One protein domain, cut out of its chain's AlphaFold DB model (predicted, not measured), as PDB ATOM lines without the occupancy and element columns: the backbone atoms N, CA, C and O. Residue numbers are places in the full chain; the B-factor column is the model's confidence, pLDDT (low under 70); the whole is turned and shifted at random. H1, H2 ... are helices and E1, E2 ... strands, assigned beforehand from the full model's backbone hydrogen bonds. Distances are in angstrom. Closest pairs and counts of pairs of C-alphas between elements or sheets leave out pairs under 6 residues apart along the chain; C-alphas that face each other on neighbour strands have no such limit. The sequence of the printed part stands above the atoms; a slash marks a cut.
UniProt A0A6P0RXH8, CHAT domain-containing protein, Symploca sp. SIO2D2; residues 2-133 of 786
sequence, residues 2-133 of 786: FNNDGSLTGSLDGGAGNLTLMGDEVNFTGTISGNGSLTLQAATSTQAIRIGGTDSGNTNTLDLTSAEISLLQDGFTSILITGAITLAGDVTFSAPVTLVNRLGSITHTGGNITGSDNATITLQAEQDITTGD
ATOM      1  N   PHE A   2     -37.084  23.903 -10.356       75.25
ATOM      2  CA  PHE A   2     -37.967  24.621  -9.439       75.25
ATOM      3  C   PHE A   2     -38.950  23.604  -8.854       75.25
ATOM      4  O   PHE A   2     -39.355  22.693  -9.562       75.25
ATOM      5  N   ASN A   3     -39.246  23.699  -7.561       69.81
ATOM      6  CA  ASN A   3     -40.177  22.807  -6.868       69.81
ATOM      7  C   ASN A   3     -40.962  23.648  -5.855       69.81
ATOM      8  O   ASN A   3     -40.328  24.388  -5.097       69.81
ATOM      9  N   ASN A   4     -42.269  23.429  -5.732       68.12
ATOM     10  CA  ASN A   4     -43.191  24.163  -4.861       68.12
ATOM     11  C   ASN A   4     -43.356  25.650  -5.243       68.12
ATOM     12  O   ASN A   4     -43.143  26.507  -4.387       68.12
ATOM     13  N   ASP A   5     -43.723  25.951  -6.497       70.75
ATOM     14  CA  ASP A   5     -43.979  27.331  -6.976       70.75
ATOM     15  C   ASP A   5     -42.754  28.249  -6.789       70.75
ATOM     16  O   ASP A   5     -42.709  29.210  -6.015       70.75
ATOM     17  N   GLY A   6     -41.666  27.862  -7.462       68.56
ATOM     18  CA  GLY A   6     -40.386  28.551  -7.360       68.56
ATOM     19  C   GLY A   6     -40.313  29.755  -8.295       68.56
ATOM     20  O   GLY A   6     -40.154  29.579  -9.499       68.56
ATOM     21  N   SER A   7     -40.324  30.973  -7.747       75.88
ATOM     22  CA  SER A   7     -40.154  32.189  -8.553       75.88
ATOM     23  C   SER A   7     -38.686  32.515  -8.865       75.88
ATOM     24  O   SER A   7     -37.820  32.518  -7.984       75.88
ATOM     25  N   LEU A   8     -38.411  32.860 -10.127       78.69
ATOM     26  CA  LEU A   8     -37.144  33.433 -10.577       78.69
ATOM     27  C   LEU A   8     -37.228  34.970 -10.538       78.69
ATOM     28  O   LEU A   8     -37.634  35.621 -11.502       78.69
ATOM     29  N   THR A   9     -36.806  35.560  -9.416       77.19
ATOM     30  CA  THR A   9     -36.996  36.992  -9.110       77.19
ATOM     31  C   THR A   9     -35.993  37.949  -9.784       77.19
ATOM     32  O   THR A   9     -35.732  39.040  -9.273       77.19
ATOM     33  N   GLY A  10     -35.352  37.541 -10.878       81.12
ATOM     34  CA  GLY A  10     -34.308  38.305 -11.570       81.12
ATOM     35  C   GLY A  10     -33.942  37.677 -12.913       81.12
ATOM     36  O   GLY A  10     -34.332  36.546 -13.187       81.12
ATOM     37  N   SER A  11     -33.222  38.408 -13.766       88.12
ATOM     38  CA  SER A  11     -32.863  37.917 -15.104       88.12
ATOM     39  C   SER A  11     -31.876  36.744 -15.062       88.12
ATOM     40  O   SER A  11     -30.958  36.722 -14.241       88.12
ATOM     41  N   LEU A  12     -32.039  35.806 -15.994       89.62
ATOM     42  CA  LEU A  12     -31.202  34.622 -16.168       89.62
ATOM     43  C   LEU A  12     -30.632  34.597 -17.588       89.62
ATOM     44  O   LEU A  12     -31.389  34.548 -18.552       89.62
ATOM     45  N   ASP A  13     -29.304  34.588 -17.701       89.81
ATOM     46  CA  ASP A  13     -28.595  34.481 -18.978       89.81
ATOM     47  C   ASP A  13     -27.880  33.127 -19.087       89.81
ATOM     48  O   ASP A  13     -27.016  32.798 -18.271       89.81
ATOM     49  N   GLY A  14     -28.250  32.332 -20.092       85.62
ATOM     50  CA  GLY A  14     -27.599  31.065 -20.435       85.62
ATOM     51  C   GLY A  14     -26.298  31.234 -21.228       85.62
ATOM     52  O   GLY A  14     -25.555  30.263 -21.404       85.62
ATOM     53  N   GLY A  15     -25.996  32.445 -21.713       88.00
ATOM     54  CA  GLY A  15     -24.833  32.706 -22.557       88.00
ATOM     55  C   GLY A  15     -24.847  31.830 -23.814       88.00
ATOM     56  O   GLY A  15     -25.873  31.685 -24.468       88.00
ATOM     57  N   ALA A  16     -23.719  31.206 -24.158       85.38
ATOM     58  CA  ALA A  16     -23.630  30.274 -25.292       85.38
ATOM     59  C   ALA A  16     -24.071  28.827 -24.968       85.38
ATOM     60  O   ALA A  16     -23.932  27.945 -25.814       85.38
ATOM     61  N   GLY A  17     -24.531  28.552 -23.743       84.50
ATOM     62  CA  GLY A  17     -24.940  27.218 -23.304       84.50
ATOM     63  C   GLY A  17     -26.427  26.935 -23.526       84.50
ATOM     64  O   GLY A  17     -27.237  27.850 -23.663       84.50
ATOM     65  N   ASN A  18     -26.792  25.652 -23.507       91.12
ATOM     66  CA  ASN A  18     -28.194  25.237 -23.489       91.12
ATOM     67  C   ASN A  18     -28.770  25.394 -22.076       91.12
ATOM     68  O   ASN A  18     -28.128  25.022 -21.090       91.12
ATOM     69  N   LEU A  19     -29.996  25.902 -21.985       92.50
ATOM     70  CA  LEU A  19     -30.711  26.141 -20.740       92.50
ATOM     71  C   LEU A  19     -31.894  25.175 -20.619       92.50
ATOM     72  O   LEU A  19     -32.719  25.064 -21.522       92.50
ATOM     73  N   THR A  20     -32.014  24.484 -19.486       91.38
ATOM     74  CA  THR A  20     -33.165  23.617 -19.191       91.38
ATOM     75  C   THR A  20     -33.824  24.064 -17.897       91.38
ATOM     76  O   THR A  20     -33.252  23.932 -16.812       91.38
ATOM     77  N   LEU A  21     -35.042  24.584 -18.016       90.12
ATOM     78  CA  LEU A  21     -35.899  24.937 -16.897       90.12
ATOM     79  C   LEU A  21     -36.928  23.814 -16.732       90.12
ATOM     80  O   LEU A  21     -37.654  23.462 -17.658       90.12
ATOM     81  N   MET A  22     -36.933  23.216 -15.545       89.06
ATOM     82  CA  MET A  22     -37.844  22.138 -15.181       89.06
ATOM     83  C   MET A  22     -38.412  22.413 -13.799       89.06
ATOM     84  O   MET A  22     -37.630  22.711 -12.888       89.06
ATOM     85  N   GLY A  23     -39.723  22.281 -13.638       85.06
ATOM     86  CA  GLY A  23     -40.372  22.413 -12.342       85.06
ATOM     87  C   GLY A  23     -41.836  22.008 -12.344       85.06
ATOM     88  O   GLY A  23     -42.405  21.722 -13.395       85.06
ATOM     89  N   ASP A  24     -42.406  21.918 -11.148       85.50
ATOM     90  CA  ASP A  24     -43.840  21.703 -10.955       85.50
ATOM     91  C   ASP A  24     -44.640  22.986 -11.229       85.50
ATOM     92  O   ASP A  24     -45.727  22.911 -11.784       85.50
ATOM     93  N   GLU A  25     -44.053  24.136 -10.906       86.62
ATOM     94  CA  GLU A  25     -44.451  25.483 -11.319       86.62
ATOM     95  C   GLU A  25     -43.184  26.377 -11.362       86.62
ATOM     96  O   GLU A  25     -42.218  26.115 -10.629       86.62
ATOM     97  N   VAL A  26     -43.128  27.395 -12.233       82.12
ATOM     98  CA  VAL A  26     -41.997  28.332 -12.343       82.12
ATOM     99  C   VAL A  26     -42.411  29.754 -12.749       82.12
ATOM    100  O   VAL A  26     -42.429  30.117 -13.919       82.12
ATOM    101  N   ASN A  27     -42.580  30.611 -11.745       84.94
ATOM    102  CA  ASN A  27     -42.959  32.009 -11.936       84.94
ATOM    103  C   ASN A  27     -41.770  32.905 -12.383       84.94
ATOM    104  O   ASN A  27     -40.873  33.195 -11.575       84.94
ATOM    105  N   PHE A  28     -41.737  33.407 -13.628       84.62
ATOM    106  CA  PHE A  28     -40.691  34.344 -14.099       84.62
ATOM    107  C   PHE A  28     -41.041  35.816 -13.815       84.62
ATOM    108  O   PHE A  28     -42.047  36.330 -14.297       84.62
ATOM    109  N   THR A  29     -40.155  36.559 -13.134       84.12
ATOM    110  CA  THR A  29     -40.284  38.033 -13.005       84.12
ATOM    111  C   THR A  29     -39.115  38.813 -13.616       84.12
ATOM    112  O   THR A  29     -39.047  40.035 -13.480       84.12
ATOM    113  N   GLY A  30     -38.164  38.121 -14.246       85.62
ATOM    114  CA  GLY A  30     -37.007  38.693 -14.933       85.62
ATOM    115  C   GLY A  30     -36.801  38.046 -16.301       85.62
ATOM    116  O   GLY A  30     -37.349  36.984 -16.583       85.62
ATOM    117  N   THR A  31     -36.023  38.695 -17.165       91.31
ATOM    118  CA  THR A  31     -35.800  38.226 -18.542       91.31
ATOM    119  C   THR A  31     -34.969  36.947 -18.590       91.31
ATOM    120  O   THR A  31     -33.958  36.842 -17.892       91.31
ATOM    121  N   ILE A  32     -35.334  36.017 -19.472       93.38
ATOM    122  CA  ILE A  32     -34.563  34.802 -19.757       93.38
ATOM    123  C   ILE A  32     -33.863  34.992 -21.107       93.38
ATOM    124  O   ILE A  32     -34.542  35.206 -22.106       93.38
ATOM    125  N   SER A  33     -32.533  34.935 -21.158       93.00
ATOM    126  CA  SER A  33     -31.739  35.130 -22.384       93.00
ATOM    127  C   SER A  33     -30.735  34.004 -22.621       93.00
ATOM    128  O   SER A  33     -30.388  33.254 -21.708       93.00
ATOM    129  N   GLY A  34     -30.254  33.889 -23.856       90.94
ATOM    130  CA  GLY A  34     -29.177  32.979 -24.231       90.94
ATOM    131  C   GLY A  34     -29.092  32.786 -25.743       90.94
ATOM    132  O   GLY A  34     -30.037  33.064 -26.469       90.94
ATOM    133  N   ASN A  35     -27.950  32.272 -26.196       90.12
ATOM    134  CA  ASN A  35     -27.641  31.964 -27.594       90.12
ATOM    135  C   ASN A  35     -27.653  30.444 -27.883       90.12
ATOM    136  O   ASN A  35     -27.395  30.030 -29.010       90.12
ATOM    137  N   GLY A  36     -27.878  29.599 -26.867       90.31
ATOM    138  CA  GLY A  36     -28.046  28.146 -27.013       90.31
ATOM    139  C   GLY A  36     -29.500  27.752 -27.292       90.31
ATOM    140  O   GLY A  36     -30.264  28.543 -27.847       90.31
ATOM    141  N   SER A  37     -29.903  26.537 -26.916       93.75
ATOM    142  CA  SER A  37     -31.320  26.136 -26.885       93.75
ATOM    143  C   SER A  37     -31.934  26.298 -25.492       93.75
ATOM    144  O   SER A  37     -31.269  26.064 -24.481       93.75
ATOM    145  N   LEU A  38     -33.213  26.664 -25.428       95.25
ATOM    146  CA  LEU A  38     -34.028  26.653 -24.214       95.25
ATOM    147  C   LEU A  38     -34.929  25.413 -24.212       95.25
ATOM    148  O   LEU A  38     -35.551  25.082 -25.215       95.25
ATOM    149  N   THR A  39     -35.036  24.725 -23.079       94.81
ATOM    150  CA  THR A  39     -36.043  23.681 -22.844       94.81
ATOM    151  C   THR A  39     -36.866  24.024 -21.612       94.81
ATOM    152  O   THR A  39     -36.298  24.217 -20.537       94.81
ATOM    153  N   LEU A  40     -38.188  24.065 -21.770       93.81
ATOM    154  CA  LEU A  40     -39.180  24.194 -20.704       93.81
ATOM    155  C   LEU A  40     -39.936  22.863 -20.585       93.81
ATOM    156  O   LEU A  40     -40.486  22.361 -21.568       93.81
ATOM    157  N   GLN A  41     -39.958  22.264 -19.396       92.44
ATOM    158  CA  GLN A  41     -40.669  21.004 -19.164       92.44
ATOM    159  C   GLN A  41     -41.204  20.910 -17.733       92.44
ATOM    160  O   GLN A  41     -40.590  21.423 -16.798       92.44
ATOM    161  N   ALA A  42     -42.325  20.220 -17.548       88.00
ATOM    162  CA  ALA A  42     -42.857  19.954 -16.216       88.00
ATOM    163  C   ALA A  42     -41.956  18.991 -15.416       88.00
ATOM    164  O   ALA A  42     -41.176  18.225 -15.990       88.00
ATOM    165  N   ALA A  43     -42.077  18.995 -14.085       84.19
ATOM    166  CA  ALA A  43     -41.318  18.109 -13.197       84.19
ATOM    167  C   ALA A  43     -41.631  16.618 -13.417       84.19
ATOM    168  O   ALA A  43     -40.802  15.760 -13.106       84.19
ATOM    169  N   THR A  44     -42.806  16.294 -13.968       82.19
ATOM    170  CA  THR A  44     -43.177  14.929 -14.367       82.19
ATOM    171  C   THR A  44     -43.769  14.896 -15.776       82.19
ATOM    172  O   THR A  44     -44.344  15.870 -16.252       82.19
ATOM    173  N   SER A  45     -43.662  13.752 -16.454       72.62
ATOM    174  CA  SER A  45     -44.145  13.576 -17.836       72.62
ATOM    175  C   SER A  45     -45.672  13.593 -17.990       72.62
ATOM    176  O   SER A  45     -46.164  13.761 -19.105       72.62
ATOM    177  N   THR A  46     -46.414  13.421 -16.894       78.44
ATOM    178  CA  THR A  46     -47.887  13.427 -16.847       78.44
ATOM    179  C   THR A  46     -48.470  14.747 -16.351       78.44
ATOM    180  O   THR A  46     -49.686  14.915 -16.361       78.44
ATOM    181  N   GLN A  47     -47.629  15.664 -15.875       87.44
ATOM    182  CA  GLN A  47     -48.058  16.974 -15.407       87.44
ATOM    183  C   GLN A  47     -48.430  17.865 -16.595       87.44
ATOM    184  O   GLN A  47     -47.740  17.887 -17.619       87.44
ATOM    185  N   ALA A  48     -49.544  18.581 -16.450       90.56
ATOM    186  CA  ALA A  48     -50.018  19.505 -17.466       90.56
ATOM    187  C   ALA A  48     -49.055  20.691 -17.607       90.56
ATOM    188  O   ALA A  48     -48.499  21.162 -16.619       90.56
ATOM    189  N   ILE A  49     -48.890  21.187 -18.831       94.75
ATOM    190  CA  ILE A  49     -48.249  22.469 -19.129       94.75
ATOM    191  C   ILE A  49     -49.306  23.340 -19.790       94.75
ATOM    192  O   ILE A  49     -49.871  22.939 -20.808       94.75
ATOM    193  N   ARG A  50     -49.578  24.527 -19.253       95.19
ATOM    194  CA  ARG A  50     -50.578  25.434 -19.817       95.19
ATOM    195  C   ARG A  50     -49.920  26.715 -20.304       95.19
ATOM    196  O   ARG A  50     -49.295  27.433 -19.538       95.19
ATOM    197  N   ILE A  51     -50.078  27.003 -21.590       96.00
ATOM    198  CA  ILE A  51     -49.368  28.076 -22.291       96.00
ATOM    199  C   ILE A  51     -50.335  29.234 -22.566       96.00
ATOM    200  O   ILE A  51     -51.442  29.020 -23.063       96.00
ATOM    201  N   GLY A  52     -49.930  30.457 -22.223       94.06
ATOM    202  CA  GLY A  52     -50.697  31.691 -22.431       94.06
ATOM    203  C   GLY A  52     -51.861  31.923 -21.460       94.06
ATOM    204  O   GLY A  52     -52.508  32.964 -21.512       94.06
ATOM    205  N   GLY A  53     -52.150  30.971 -20.571       89.56
ATOM    206  CA  GLY A  53     -53.211  31.107 -19.570       89.56
ATOM    207  C   GLY A  53     -52.879  32.111 -18.459       89.56
ATOM    208  O   GLY A  53     -51.804  32.704 -18.421       89.56
ATOM    209  N   THR A  54     -53.805  32.272 -17.512       87.88
ATOM    210  CA  THR A  54     -53.536  32.902 -16.209       87.88
ATOM    211  C   THR A  54     -53.008  31.857 -15.232       87.88
ATOM    212  O   THR A  54     -53.657  30.817 -15.120       87.88
ATOM    213  N   ASP A  55     -51.940  32.141 -14.483       86.94
ATOM    214  CA  ASP A  55     -51.448  31.308 -13.368       86.94
ATOM    215  C   ASP A  55     -52.616  30.786 -12.494       86.94
ATOM    216  O   ASP A  55     -53.552  31.524 -12.158       86.94
ATOM    217  N   SER A  56     -52.623  29.479 -12.220       83.75
ATOM    218  CA  SER A  56     -53.634  28.783 -11.416       83.75
ATOM    219  C   SER A  56     -53.329  28.748  -9.915       83.75
ATOM    220  O   SER A  56     -54.146  28.225  -9.151       83.75
ATOM    221  N   GLY A  57     -52.184  29.276  -9.477       82.81
ATOM    222  CA  GLY A  57     -51.768  29.364  -8.079       82.81
ATOM    223  C   GLY A  57     -51.615  28.004  -7.394       82.81
ATOM    224  O   GLY A  57     -51.881  27.883  -6.197       82.81
ATOM    225  N   ASN A  58     -51.286  26.952  -8.152       83.25
ATOM    226  CA  ASN A  58     -51.080  25.602  -7.632       83.25
ATOM    227  C   ASN A  58     -50.101  24.808  -8.505       83.25
ATOM    228  O   ASN A  58     -50.055  24.976  -9.714       83.25
ATOM    229  N   THR A  59     -49.405  23.849  -7.901       84.38
ATOM    230  CA  THR A  59     -48.294  23.122  -8.532       84.38
ATOM    231  C   THR A  59     -48.696  21.848  -9.286       84.38
ATOM    232  O   THR A  59     -47.862  20.970  -9.502       84.38
ATOM    233  N   ASN A  60     -49.970  21.688  -9.675       86.00
ATOM    234  CA  ASN A  60     -50.421  20.522 -10.462       86.00
ATOM    235  C   ASN A  60     -50.310  20.740 -11.980       86.00
ATOM    236  O   ASN A  60     -50.430  19.791 -12.754       86.00
ATOM    237  N   THR A  61     -50.114  21.986 -12.403       88.75
ATOM    238  CA  THR A  61     -49.910  22.420 -13.788       88.75
ATOM    239  C   THR A  61     -48.681  23.310 -13.780       88.75
ATOM    240  O   THR A  61     -48.544  24.078 -12.843       88.75
ATOM    241  N   LEU A  62     -47.816  23.187 -14.785       93.00
ATOM    242  CA  LEU A  62     -46.785  24.175 -15.074       93.00
ATOM    243  C   LEU A  62     -47.423  25.264 -15.939       93.00
ATOM    244  O   LEU A  62     -47.682  25.046 -17.130       93.00
ATOM    245  N   ASP A  63     -47.714  26.406 -15.343       93.31
ATOM    246  CA  ASP A  63     -48.259  27.559 -16.031       93.31
ATOM    247  C   ASP A  63     -47.130  28.371 -16.689       93.31
ATOM    248  O   ASP A  63     -46.126  28.722 -16.089       93.31
ATOM    249  N   LEU A  64     -47.274  28.628 -17.988       94.19
ATOM    250  CA  LEU A  64     -46.381  29.475 -18.776       94.19
ATOM    251  C   LEU A  64     -47.229  30.607 -19.346       94.19
ATOM    252  O   LEU A  64     -47.710  30.538 -20.484       94.19
ATOM    253  N   THR A  65     -47.499  31.619 -18.523       94.31
ATOM    254  CA  THR A  65     -48.416  32.710 -18.872       94.31
ATOM    255  C   THR A  65     -47.877  33.555 -20.032       94.31
ATOM    256  O   THR A  65     -46.678  33.580 -20.318       94.31
ATOM    257  N   SER A  66     -48.742  34.315 -20.714       92.94
ATOM    258  CA  SER A  66     -48.305  35.204 -21.807       92.94
ATOM    259  C   SER A  66     -47.275  36.246 -21.354       92.94
ATOM    260  O   SER A  66     -46.403  36.630 -22.131       92.94
ATOM    261  N   ALA A  67     -47.357  36.689 -20.093       92.25
ATOM    262  CA  ALA A  67     -46.387  37.607 -19.502       92.25
ATOM    263  C   ALA A  67     -44.997  36.959 -19.401       92.25
ATOM    264  O   ALA A  67     -43.995  37.588 -19.730       92.25
ATOM    265  N   GLU A  68     -44.937  35.687 -19.030       93.75
ATOM    266  CA  GLU A  68     -43.696  34.934 -18.848       93.75
ATOM    267  C   GLU A  68     -43.064  34.505 -20.164       93.75
ATOM    268  O   GLU A  68     -41.855  34.647 -20.338       93.75
ATOM    269  N   ILE A  69     -43.878  34.084 -21.137       94.31
ATOM    270  CA  ILE A  69     -43.406  33.867 -22.508       94.31
ATOM    271  C   ILE A  69     -42.811  35.168 -23.080       94.31
ATOM    272  O   ILE A  69     -41.773  35.119 -23.734       94.31
ATOM    273  N   SER A  70     -43.376  36.341 -22.757       92.19
ATOM    274  CA  SER A  70     -42.815  37.638 -23.180       92.19
ATOM    275  C   SER A  70     -41.491  38.030 -22.497       92.19
ATOM    276  O   SER A  70     -40.803  38.937 -22.970       92.19
ATOM    277  N   LEU A  71     -41.102  37.351 -21.409       93.75
ATOM    278  CA  LEU A  71     -39.799  37.531 -20.757       93.75
ATOM    279  C   LEU A  71     -38.684  36.703 -21.415       93.75
ATOM    280  O   LEU A  71     -37.506  36.977 -21.162       93.75
ATOM    281  N   LEU A  72     -39.025  35.740 -22.281       93.69
ATOM    282  CA  LEU A  72     -38.063  35.010 -23.105       93.69
ATOM    283  C   LEU A  72     -37.510  35.956 -24.181       93.69
ATOM    284  O   LEU A  72     -38.234  36.411 -25.065       93.69
ATOM    285  N   GLN A  73     -36.226  36.292 -24.083       90.06
ATOM    286  CA  GLN A  73     -35.558  37.158 -25.049       90.06
ATOM    287  C   GLN A  73     -35.278  36.424 -26.361       90.06
ATOM    288  O   GLN A  73     -35.111  35.205 -26.403       90.06
ATOM    289  N   ASP A  74     -35.187  37.210 -27.427       85.94
ATOM    290  CA  ASP A  74     -34.655  36.774 -28.713       85.94
ATOM    291  C   ASP A  74     -33.159  36.393 -28.594       85.94
ATOM    292  O   ASP A  74     -32.455  36.860 -27.694       85.94
ATOM    293  N   GLY A  75     -32.682  35.534 -29.496       86.12
ATOM    294  CA  GLY A  75     -31.309  35.018 -29.545       86.12
ATOM    295  C   GLY A  75     -31.179  33.502 -29.353       86.12
ATOM    296  O   GLY A  75     -30.189  32.921 -29.804       86.12
ATOM    297  N   PHE A  76     -32.175  32.835 -28.759       92.25
ATOM    298  CA  PHE A  76     -32.166  31.374 -28.636       92.25
ATOM    299  C   PHE A  76     -32.211  30.707 -30.018       92.25
ATOM    300  O   PHE A  76     -33.022  31.054 -30.872       92.25
ATOM    301  N   THR A  77     -31.390  29.676 -30.221       91.19
ATOM    302  CA  THR A  77     -31.423  28.864 -31.456       91.19
ATOM    303  C   THR A  77     -32.686  28.014 -31.573       91.19
ATOM    304  O   THR A  77     -33.093  27.658 -32.675       91.19
ATOM    305  N   SER A  78     -33.293  27.658 -30.438       94.00
ATOM    306  CA  SER A  78     -34.593  26.987 -30.356       94.00
ATOM    307  C   SER A  78     -35.159  27.035 -28.933       94.00
ATOM    308  O   SER A  78     -34.410  27.106 -27.958       94.00
ATOM    309  N   ILE A  79     -36.483  26.950 -28.826       95.81
ATOM    310  CA  ILE A  79     -37.264  26.796 -27.599       95.81
ATOM    311  C   ILE A  79     -38.065  25.494 -27.726       95.81
ATOM    312  O   ILE A  79     -38.969  25.381 -28.553       95.81
ATOM    313  N   LEU A  80     -37.756  24.502 -26.895       96.44
ATOM    314  CA  LEU A  80     -38.526  23.267 -26.765       96.44
ATOM    315  C   LEU A  80     -39.447  23.366 -25.547       96.44
ATOM    316  O   LEU A  80     -38.958  23.518 -24.430       96.44
ATOM    317  N   ILE A  81     -40.755  23.205 -25.739       95.69
ATOM    318  CA  ILE A  81     -41.709  23.004 -24.640       95.69
ATOM    319  C   ILE A  81     -42.256  21.581 -24.756       95.69
ATOM    320  O   ILE A  81     -42.810  21.220 -25.792       95.69
ATOM    321  N   THR A  82     -42.067  20.749 -23.728       92.38
ATOM    322  CA  THR A  82     -42.393  19.312 -23.798       92.38
ATOM    323  C   THR A  82     -43.158  18.812 -22.572       92.38
ATOM    324  O   THR A  82     -42.672  18.910 -21.449       92.38
ATOM    325  N   GLY A  83     -44.338  18.221 -22.790       89.00
ATOM    326  CA  GLY A  83     -45.221  17.709 -21.733       89.00
ATOM    327  C   GLY A  83     -46.673  17.558 -22.197       89.00
ATOM    328  O   GLY A  83     -46.942  17.538 -23.398       89.00
ATOM    329  N   ALA A  84     -47.617  17.470 -21.256       91.12
ATOM    330  CA  ALA A  84     -49.048  17.440 -21.561       91.12
ATOM    331  C   ALA A  84     -49.585  18.870 -21.792       91.12
ATOM    332  O   ALA A  84     -50.015  19.540 -20.857       91.12
ATOM    333  N   ILE A  85     -49.489  19.362 -23.031       95.44
ATOM    334  CA  ILE A  85     -49.656  20.789 -23.361       95.44
ATOM    335  C   ILE A  85     -51.123  21.183 -23.602       95.44
ATOM    336  O   ILE A  85     -51.816  20.570 -24.412       95.44
ATOM    337  N   THR A  86     -51.548  22.276 -22.960       96.00
ATOM    338  CA  THR A  86     -52.801  23.005 -23.216       96.00
ATOM    339  C   THR A  86     -52.506  24.455 -23.620       96.00
ATOM    340  O   THR A  86     -51.910  25.212 -22.858       96.00
ATOM    341  N   LEU A  87     -52.965  24.873 -24.796       97.12
ATOM    342  CA  LEU A  87     -52.955  26.256 -25.276       97.12
ATOM    343  C   LEU A  87     -54.189  26.987 -24.719       97.12
ATOM    344  O   LEU A  87     -55.318  26.583 -25.006       97.12
ATOM    345  N   ALA A  88     -53.983  28.011 -23.888       95.69
ATOM    346  CA  ALA A  88     -55.048  28.661 -23.114       95.69
ATOM    347  C   ALA A  88     -55.159  30.188 -23.301       95.69
ATOM    348  O   ALA A  88     -56.170  30.768 -22.903       95.69
ATOM    349  N   GLY A  89     -54.167  30.844 -23.905       94.94
ATOM    350  CA  GLY A  89     -54.207  32.276 -24.211       94.94
ATOM    351  C   GLY A  89     -53.155  32.686 -25.242       94.94
ATOM    352  O   GLY A  89     -52.354  31.860 -25.678       94.94
ATOM    353  N   ASP A  90     -53.213  33.940 -25.692       97.12
ATOM    354  CA  ASP A  90     -52.368  34.438 -26.782       97.12
ATOM    355  C   ASP A  90     -50.887  34.459 -26.384       97.12
ATOM    356  O   ASP A  90     -50.529  34.999 -25.336       97.12
ATOM    357  N   VAL A  91     -50.017  33.909 -27.232       96.88
ATOM    358  CA  VAL A  91     -48.562  33.887 -27.010       96.88
ATOM    359  C   VAL A  91     -47.785  34.283 -28.256       96.88
ATOM    360  O   VAL A  91     -48.161  33.938 -29.377       96.88
ATOM    361  N   THR A  92     -46.665  34.971 -28.040       96.94
ATOM    362  CA  THR A  92     -45.730  35.374 -29.095       96.94
ATOM    363  C   THR A  92     -44.346  34.820 -28.790       96.94
ATOM    364  O   THR A  92     -43.818  35.071 -27.709       96.94
ATOM    365  N   PHE A  93     -43.748  34.104 -29.739       96.00
ATOM    366  CA  PHE A  93     -42.382  33.590 -29.646       96.00
ATOM    367  C   PHE A  93     -41.473  34.337 -30.622       96.00
ATOM    368  O   PHE A  93     -41.783  34.410 -31.809       96.00
ATOM    369  N   SER A  94     -40.345  34.862 -30.132       93.06
ATOM    370  CA  SER A  94     -39.335  35.532 -30.971       93.06
ATOM    371  C   SER A  94     -38.285  34.587 -31.567       93.06
ATOM    372  O   SER A  94     -37.565  34.977 -32.473       93.06
ATOM    373  N   ALA A  95     -38.207  33.351 -31.067       92.81
ATOM    374  CA  ALA A  95     -37.230  32.338 -31.464       92.81
ATOM    375  C   ALA A  95     -37.925  31.014 -31.851       92.81
ATOM    376  O   ALA A  95     -39.043  30.777 -31.381       92.81
ATOM    377  N   PRO A  96     -37.296  30.134 -32.666       94.69
ATOM    378  CA  PRO A  96     -37.885  28.889 -33.159       94.69
ATOM    379  C   PRO A  96     -38.478  28.035 -32.042       94.69
ATOM    380  O   PRO A  96     -37.747  27.567 -31.174       94.69
ATOM    381  N   VAL A  97     -39.789  27.804 -32.063       96.88
ATOM    382  CA  VAL A  97     -40.503  27.083 -31.006       96.88
ATOM    383  C   VAL A  97     -40.995  25.721 -31.491       96.88
ATOM    384  O   VAL A  97     -41.619  25.589 -32.544       96.88
ATOM    385  N   THR A  98     -40.727  24.691 -30.690       97.50
ATOM    386  CA  THR A  98     -41.283  23.346 -30.860       97.50
ATOM    387  C   THR A  98     -42.089  22.969 -29.622       97.50
ATOM    388  O   THR A  98     -41.535  22.844 -28.528       97.50
ATOM    389  N   LEU A  99     -43.395  22.771 -29.791       97.62
ATOM    390  CA  LEU A  99     -44.299  22.262 -28.761       97.62
ATOM    391  C   LEU A  99     -44.482  20.757 -28.972       97.62
ATOM    392  O   LEU A  99     -44.898  20.343 -30.054       97.62
ATOM    393  N   VAL A 100     -44.170  19.932 -27.968       95.81
ATOM    394  CA  VAL A 100     -44.183  18.466 -28.103       95.81
ATOM    395  C   VAL A 100     -44.972  17.789 -26.982       95.81
ATOM    396  O   VAL A 100     -44.561  17.828 -25.822       95.81
ATOM    397  N   ASN A 101     -46.033  17.056 -27.333       90.44
ATOM    398  CA  ASN A 101     -46.631  16.054 -26.447       90.44
ATOM    399  C   ASN A 101     -46.373  14.634 -26.979       90.44
ATOM    400  O   ASN A 101     -47.035  14.162 -27.897       90.44
ATOM    401  N   ARG A 102     -45.412  13.924 -26.373       86.50
ATOM    402  CA  ARG A 102     -45.012  12.559 -26.780       86.50
ATOM    403  C   ARG A 102     -45.907  11.436 -26.235       86.50
ATOM    404  O   ARG A 102     -45.559  10.273 -26.411       86.50
ATOM    405  N   LEU A 103     -46.966  11.763 -25.490       83.44
ATOM    406  CA  LEU A 103     -47.824  10.788 -24.797       83.44
ATOM    407  C   LEU A 103     -49.331  11.043 -24.996       83.44
ATOM    408  O   LEU A 103     -50.143  10.275 -24.488       83.44
ATOM    409  N   GLY A 104     -49.714  12.104 -25.707       89.38
ATOM    410  CA  GLY A 104     -51.109  12.481 -25.921       89.38
ATOM    411  C   GLY A 104     -51.252  13.701 -26.831       89.38
ATOM    412  O   GLY A 104     -50.354  14.001 -27.619       89.38
ATOM    413  N   SER A 105     -52.385  14.390 -26.715       95.88
ATOM    414  CA  SER A 105     -52.763  15.523 -27.569       95.88
ATOM    415  C   SER A 105     -52.132  16.857 -27.146       95.88
ATOM    416  O   SER A 105     -51.848  17.074 -25.965       95.88
ATOM    417  N   ILE A 106     -51.985  17.793 -28.085       97.56
ATOM    418  CA  ILE A 106     -51.890  19.229 -27.775       97.56
ATOM    419  C   ILE A 106     -53.319  19.779 -27.787       97.56
ATOM    420  O   ILE A 106     -53.996  19.741 -28.818       97.56
ATOM    421  N   THR A 107     -53.808  20.243 -26.638       96.62
ATOM    422  CA  THR A 107     -55.197  20.706 -26.490       96.62
ATOM    423  C   THR A 107     -55.303  22.228 -26.558       96.62
ATOM    424  O   THR A 107     -54.366  22.944 -26.210       96.62
ATOM    425  N   HIS A 108     -56.459  22.743 -26.976       94.69
ATOM    426  CA  HIS A 108     -56.759  24.173 -27.032       94.69
ATOM    427  C   HIS A 108     -58.017  24.505 -26.239       94.69
ATOM    428  O   HIS A 108     -59.059  23.872 -26.399       94.69
ATOM    429  N   THR A 109     -57.907  25.511 -25.376       92.94
ATOM    430  CA  THR A 109     -59.025  26.110 -24.635       92.94
ATOM    431  C   THR A 109     -59.167  27.611 -24.900       92.94
ATOM    432  O   THR A 109     -60.214  28.184 -24.602       92.94
ATOM    433  N   GLY A 110     -58.154  28.249 -25.496       86.69
ATOM    434  CA  GLY A 110     -58.169  29.661 -25.865       86.69
ATOM    435  C   GLY A 110     -56.831  30.138 -26.435       86.69
ATOM    436  O   GLY A 110     -55.810  29.467 -26.297       86.69
ATOM    437  N   GLY A 111     -56.846  31.309 -27.074       89.75
ATOM    438  CA  GLY A 111     -55.642  31.984 -27.566       89.75
ATOM    439  C   GLY A 111     -55.104  31.525 -28.921       89.75
ATOM    440  O   GLY A 111     -55.555  30.531 -29.494       89.75
ATOM    441  N   ASN A 112     -54.136  32.290 -29.417       97.31
ATOM    442  CA  ASN A 112     -53.472  32.154 -30.710       97.31
ATOM    443  C   ASN A 112     -51.943  32.119 -30.528       97.31
ATOM    444  O   ASN A 112     -51.415  32.637 -29.542       97.31
ATOM    445  N   ILE A 113     -51.218  31.547 -31.494       98.25
ATOM    446  CA  ILE A 113     -49.746  31.500 -31.483       98.25
ATOM    447  C   ILE A 113     -49.204  32.460 -32.545       98.25
ATOM    448  O   ILE A 113     -49.537  32.345 -33.724       98.25
ATOM    449  N   THR A 114     -48.335  33.385 -32.143       98.19
ATOM    450  CA  THR A 114     -47.659  34.325 -33.048       98.19
ATOM    451  C   THR A 114     -46.150  34.083 -33.061       98.19
ATOM    452  O   THR A 114     -45.531  33.918 -32.013       98.19
ATOM    453  N   GLY A 115     -45.547  34.084 -34.247       96.19
ATOM    454  CA  GLY A 115     -44.100  34.125 -34.439       96.19
ATOM    455  C   GLY A 115     -43.631  35.545 -34.756       96.19
ATOM    456  O   GLY A 115     -44.182  36.214 -35.636       96.19
ATOM    457  N   SER A 116     -42.604  36.003 -34.048       90.75
ATOM    458  CA  SER A 116     -41.824  37.210 -34.344       90.75
ATOM    459  C   SER A 116     -40.346  36.851 -34.483       90.75
ATOM    460  O   SER A 116     -39.953  35.756 -34.105       90.75
ATOM    461  N   ASP A 117     -39.551  37.750 -35.073       87.56
ATOM    462  CA  ASP A 117     -38.186  37.476 -35.562       87.56
ATOM    463  C   ASP A 117     -37.979  36.033 -36.081       87.56
ATOM    464  O   ASP A 117     -38.872  35.506 -36.734       87.56
ATOM    465  N   ASN A 118     -36.819  35.404 -35.912       82.00
ATOM    466  CA  ASN A 118     -36.432  34.182 -36.622       82.00
ATOM    467  C   ASN A 118     -37.297  32.923 -36.349       82.00
ATOM    468  O   ASN A 118     -37.184  31.964 -37.112       82.00
ATOM    469  N   ALA A 119     -38.216  32.952 -35.375       87.19
ATOM    470  CA  ALA A 119     -39.614  32.522 -35.559       87.19
ATOM    471  C   ALA A 119     -39.905  31.352 -36.535       87.19
ATOM    472  O   ALA A 119     -40.397  31.583 -37.638       87.19
ATOM    473  N   THR A 120     -39.729  30.091 -36.133       89.81
ATOM    474  CA  THR A 120     -40.482  28.958 -36.718       89.81
ATOM    475  C   THR A 120     -41.435  28.377 -35.678       89.81
ATOM    476  O   THR A 120     -41.131  28.406 -34.486       89.81
ATOM    477  N   ILE A 121     -42.603  27.878 -36.098       96.88
ATOM    478  CA  ILE A 121     -43.606  27.302 -35.187       96.88
ATOM    479  C   ILE A 121     -43.864  25.847 -35.575       96.88
ATOM    480  O   ILE A 121     -44.382  25.562 -36.654       96.88
ATOM    481  N   THR A 122     -43.504  24.930 -34.676       97.56
ATOM    482  CA  THR A 122     -43.704  23.486 -34.844       97.56
ATOM    483  C   THR A 122     -44.520  22.908 -33.689       97.56
ATOM    484  O   THR A 122     -44.149  23.072 -32.527       97.56
ATOM    485  N   LEU A 123     -45.618  22.206 -33.986       98.31
ATOM    486  CA  LEU A 123     -46.410  21.451 -33.004       98.31
ATOM    487  C   LEU A 123     -46.365  19.958 -33.357       98.31
ATOM    488  O   LEU A 123     -46.682  19.579 -34.484       98.31
ATOM    489  N   GLN A 124     -46.007  19.116 -32.388       97.06
ATOM    490  CA  GLN A 124     -45.958  17.659 -32.530       97.06
ATOM    491  C   GLN A 124     -46.723  16.973 -31.393       97.06
ATOM    492  O   GLN A 124     -46.432  17.203 -30.217       97.06
ATOM    493  N   ALA A 125     -47.669  16.101 -31.730       91.69
ATOM    494  CA  ALA A 125     -48.453  15.341 -30.759       91.69
ATOM    495  C   ALA A 125     -48.559  13.864 -31.155       91.69
ATOM    496  O   ALA A 125     -48.728  13.535 -32.329       91.69
ATOM    497  N   GLU A 126     -48.491  12.968 -30.169       93.31
ATOM    498  CA  GLU A 126     -48.783  11.544 -30.375       93.31
ATOM    499  C   GLU A 126     -50.229  11.364 -30.857       93.31
ATOM    500  O   GLU A 126     -50.482  10.647 -31.823       93.31
ATOM    501  N   GLN A 127     -51.165  12.058 -30.205       94.00
ATOM    502  CA  GLN A 127     -52.594  12.084 -30.531       94.00
ATOM    503  C   GLN A 127     -52.944  13.431 -31.191       94.00
ATOM    504  O   GLN A 127     -52.148  13.960 -31.966       94.00
ATOM    505  N   ASP A 128     -54.129  13.983 -30.937       97.62
ATOM    506  CA  ASP A 128     -54.647  15.141 -31.668       97.62
ATOM    507  C   ASP A 128     -53.831  16.430 -31.449       97.62
ATOM    508  O   ASP A 128     -53.249  16.658 -30.386       97.62
ATOM    509  N   ILE A 129     -53.862  17.336 -32.425       98.50
ATOM    510  CA  ILE A 129     -53.505  18.745 -32.224       98.50
ATOM    511  C   ILE A 129     -54.768  19.580 -32.388       98.50
ATOM    512  O   ILE A 129     -55.403  19.565 -33.438       98.50
ATOM    513  N   THR A 130     -55.092  20.364 -31.368       98.44
ATOM    514  CA  THR A 130     -56.092  21.432 -31.450       98.44
ATOM    515  C   THR A 130     -55.419  22.764 -31.133       98.44
ATOM    516  O   THR A 130     -54.565  22.830 -30.250       98.44
ATOM    517  N   THR A 131     -55.742  23.819 -31.882       98.12
ATOM    518  CA  THR A 131     -55.134  25.154 -31.728       98.12
ATOM    519  C   THR A 131     -56.045  26.256 -32.280       98.12
ATOM    520  O   THR A 131     -56.909  26.000 -33.121       98.12
ATOM    521  N   GLY A 132     -55.842  27.490 -31.812       98.12
ATOM    522  CA  GLY A 132     -56.455  28.693 -32.368       98.12
ATOM    523  C   GLY A 132     -55.811  29.093 -33.695       98.12
ATOM    524  O   GLY A 132     -55.384  28.242 -34.479       98.12
ATOM    525  N   ASP A 133     -55.744  30.393 -33.964       98.69
ATOM    526  CA  ASP A 133     -55.023  30.886 -35.133       98.69
ATOM    527  C   ASP A 133     -53.499  30.803 -34.882       98.69
ATOM    528  O   ASP A 133     -53.019  31.020 -33.765       98.69
TER     529      ASP A 133
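Overview. This is residues 2 to 133 of the 786 residues of the protein "CHAT domain-containing protein" of Symploca sp. SIO2D2 (UniProt A0A6P0RXH8). With little regular structure, the chain winds in stacked turns: sheet E1 E2 E5 E8 E10 makes one wall, sheets E4 E3 E6 and E7 E9 parts of others. Named elements hold 48 of 132 printed residues, mostly strand: ten strands, each sheet parallel, and one helix after E4. Compact, it spans 36 by 34 by 22 A, with a radius of gyration of the C-alphas of 13.4 A.

Along the chain. Find C-alpha 19 at (-30.711, 26.141, -20.740), where E1, residues 19-23, begins; then come E2, 37-42, 16.9 A long, E3, 48-51, E4, 61-64, H1, 66-69, E5, 78-82, E6, 84-87, E7, 91-93, E8, 97-101, E9, 113-115, and E10, 121-125, which ends with C-alpha 125 at (-48.453, 15.341, -30.759).

Arrangement. Sheets E1 E2 E5 E8 E10 and E4 E3 E6 make a sandwich, face to face, best planes 38 degrees apart. Between E1 and E2, N 39 and O 19 are within hydrogen-bond range, 2.8 A. H1, too short for O i to N i+4 pairs, is on neither.

Size, cuts and confidence. The printed part has no cut; links E1 to E2 and E8 to E9 are long. Residues 3, 4 and 6 have pLDDT under 70.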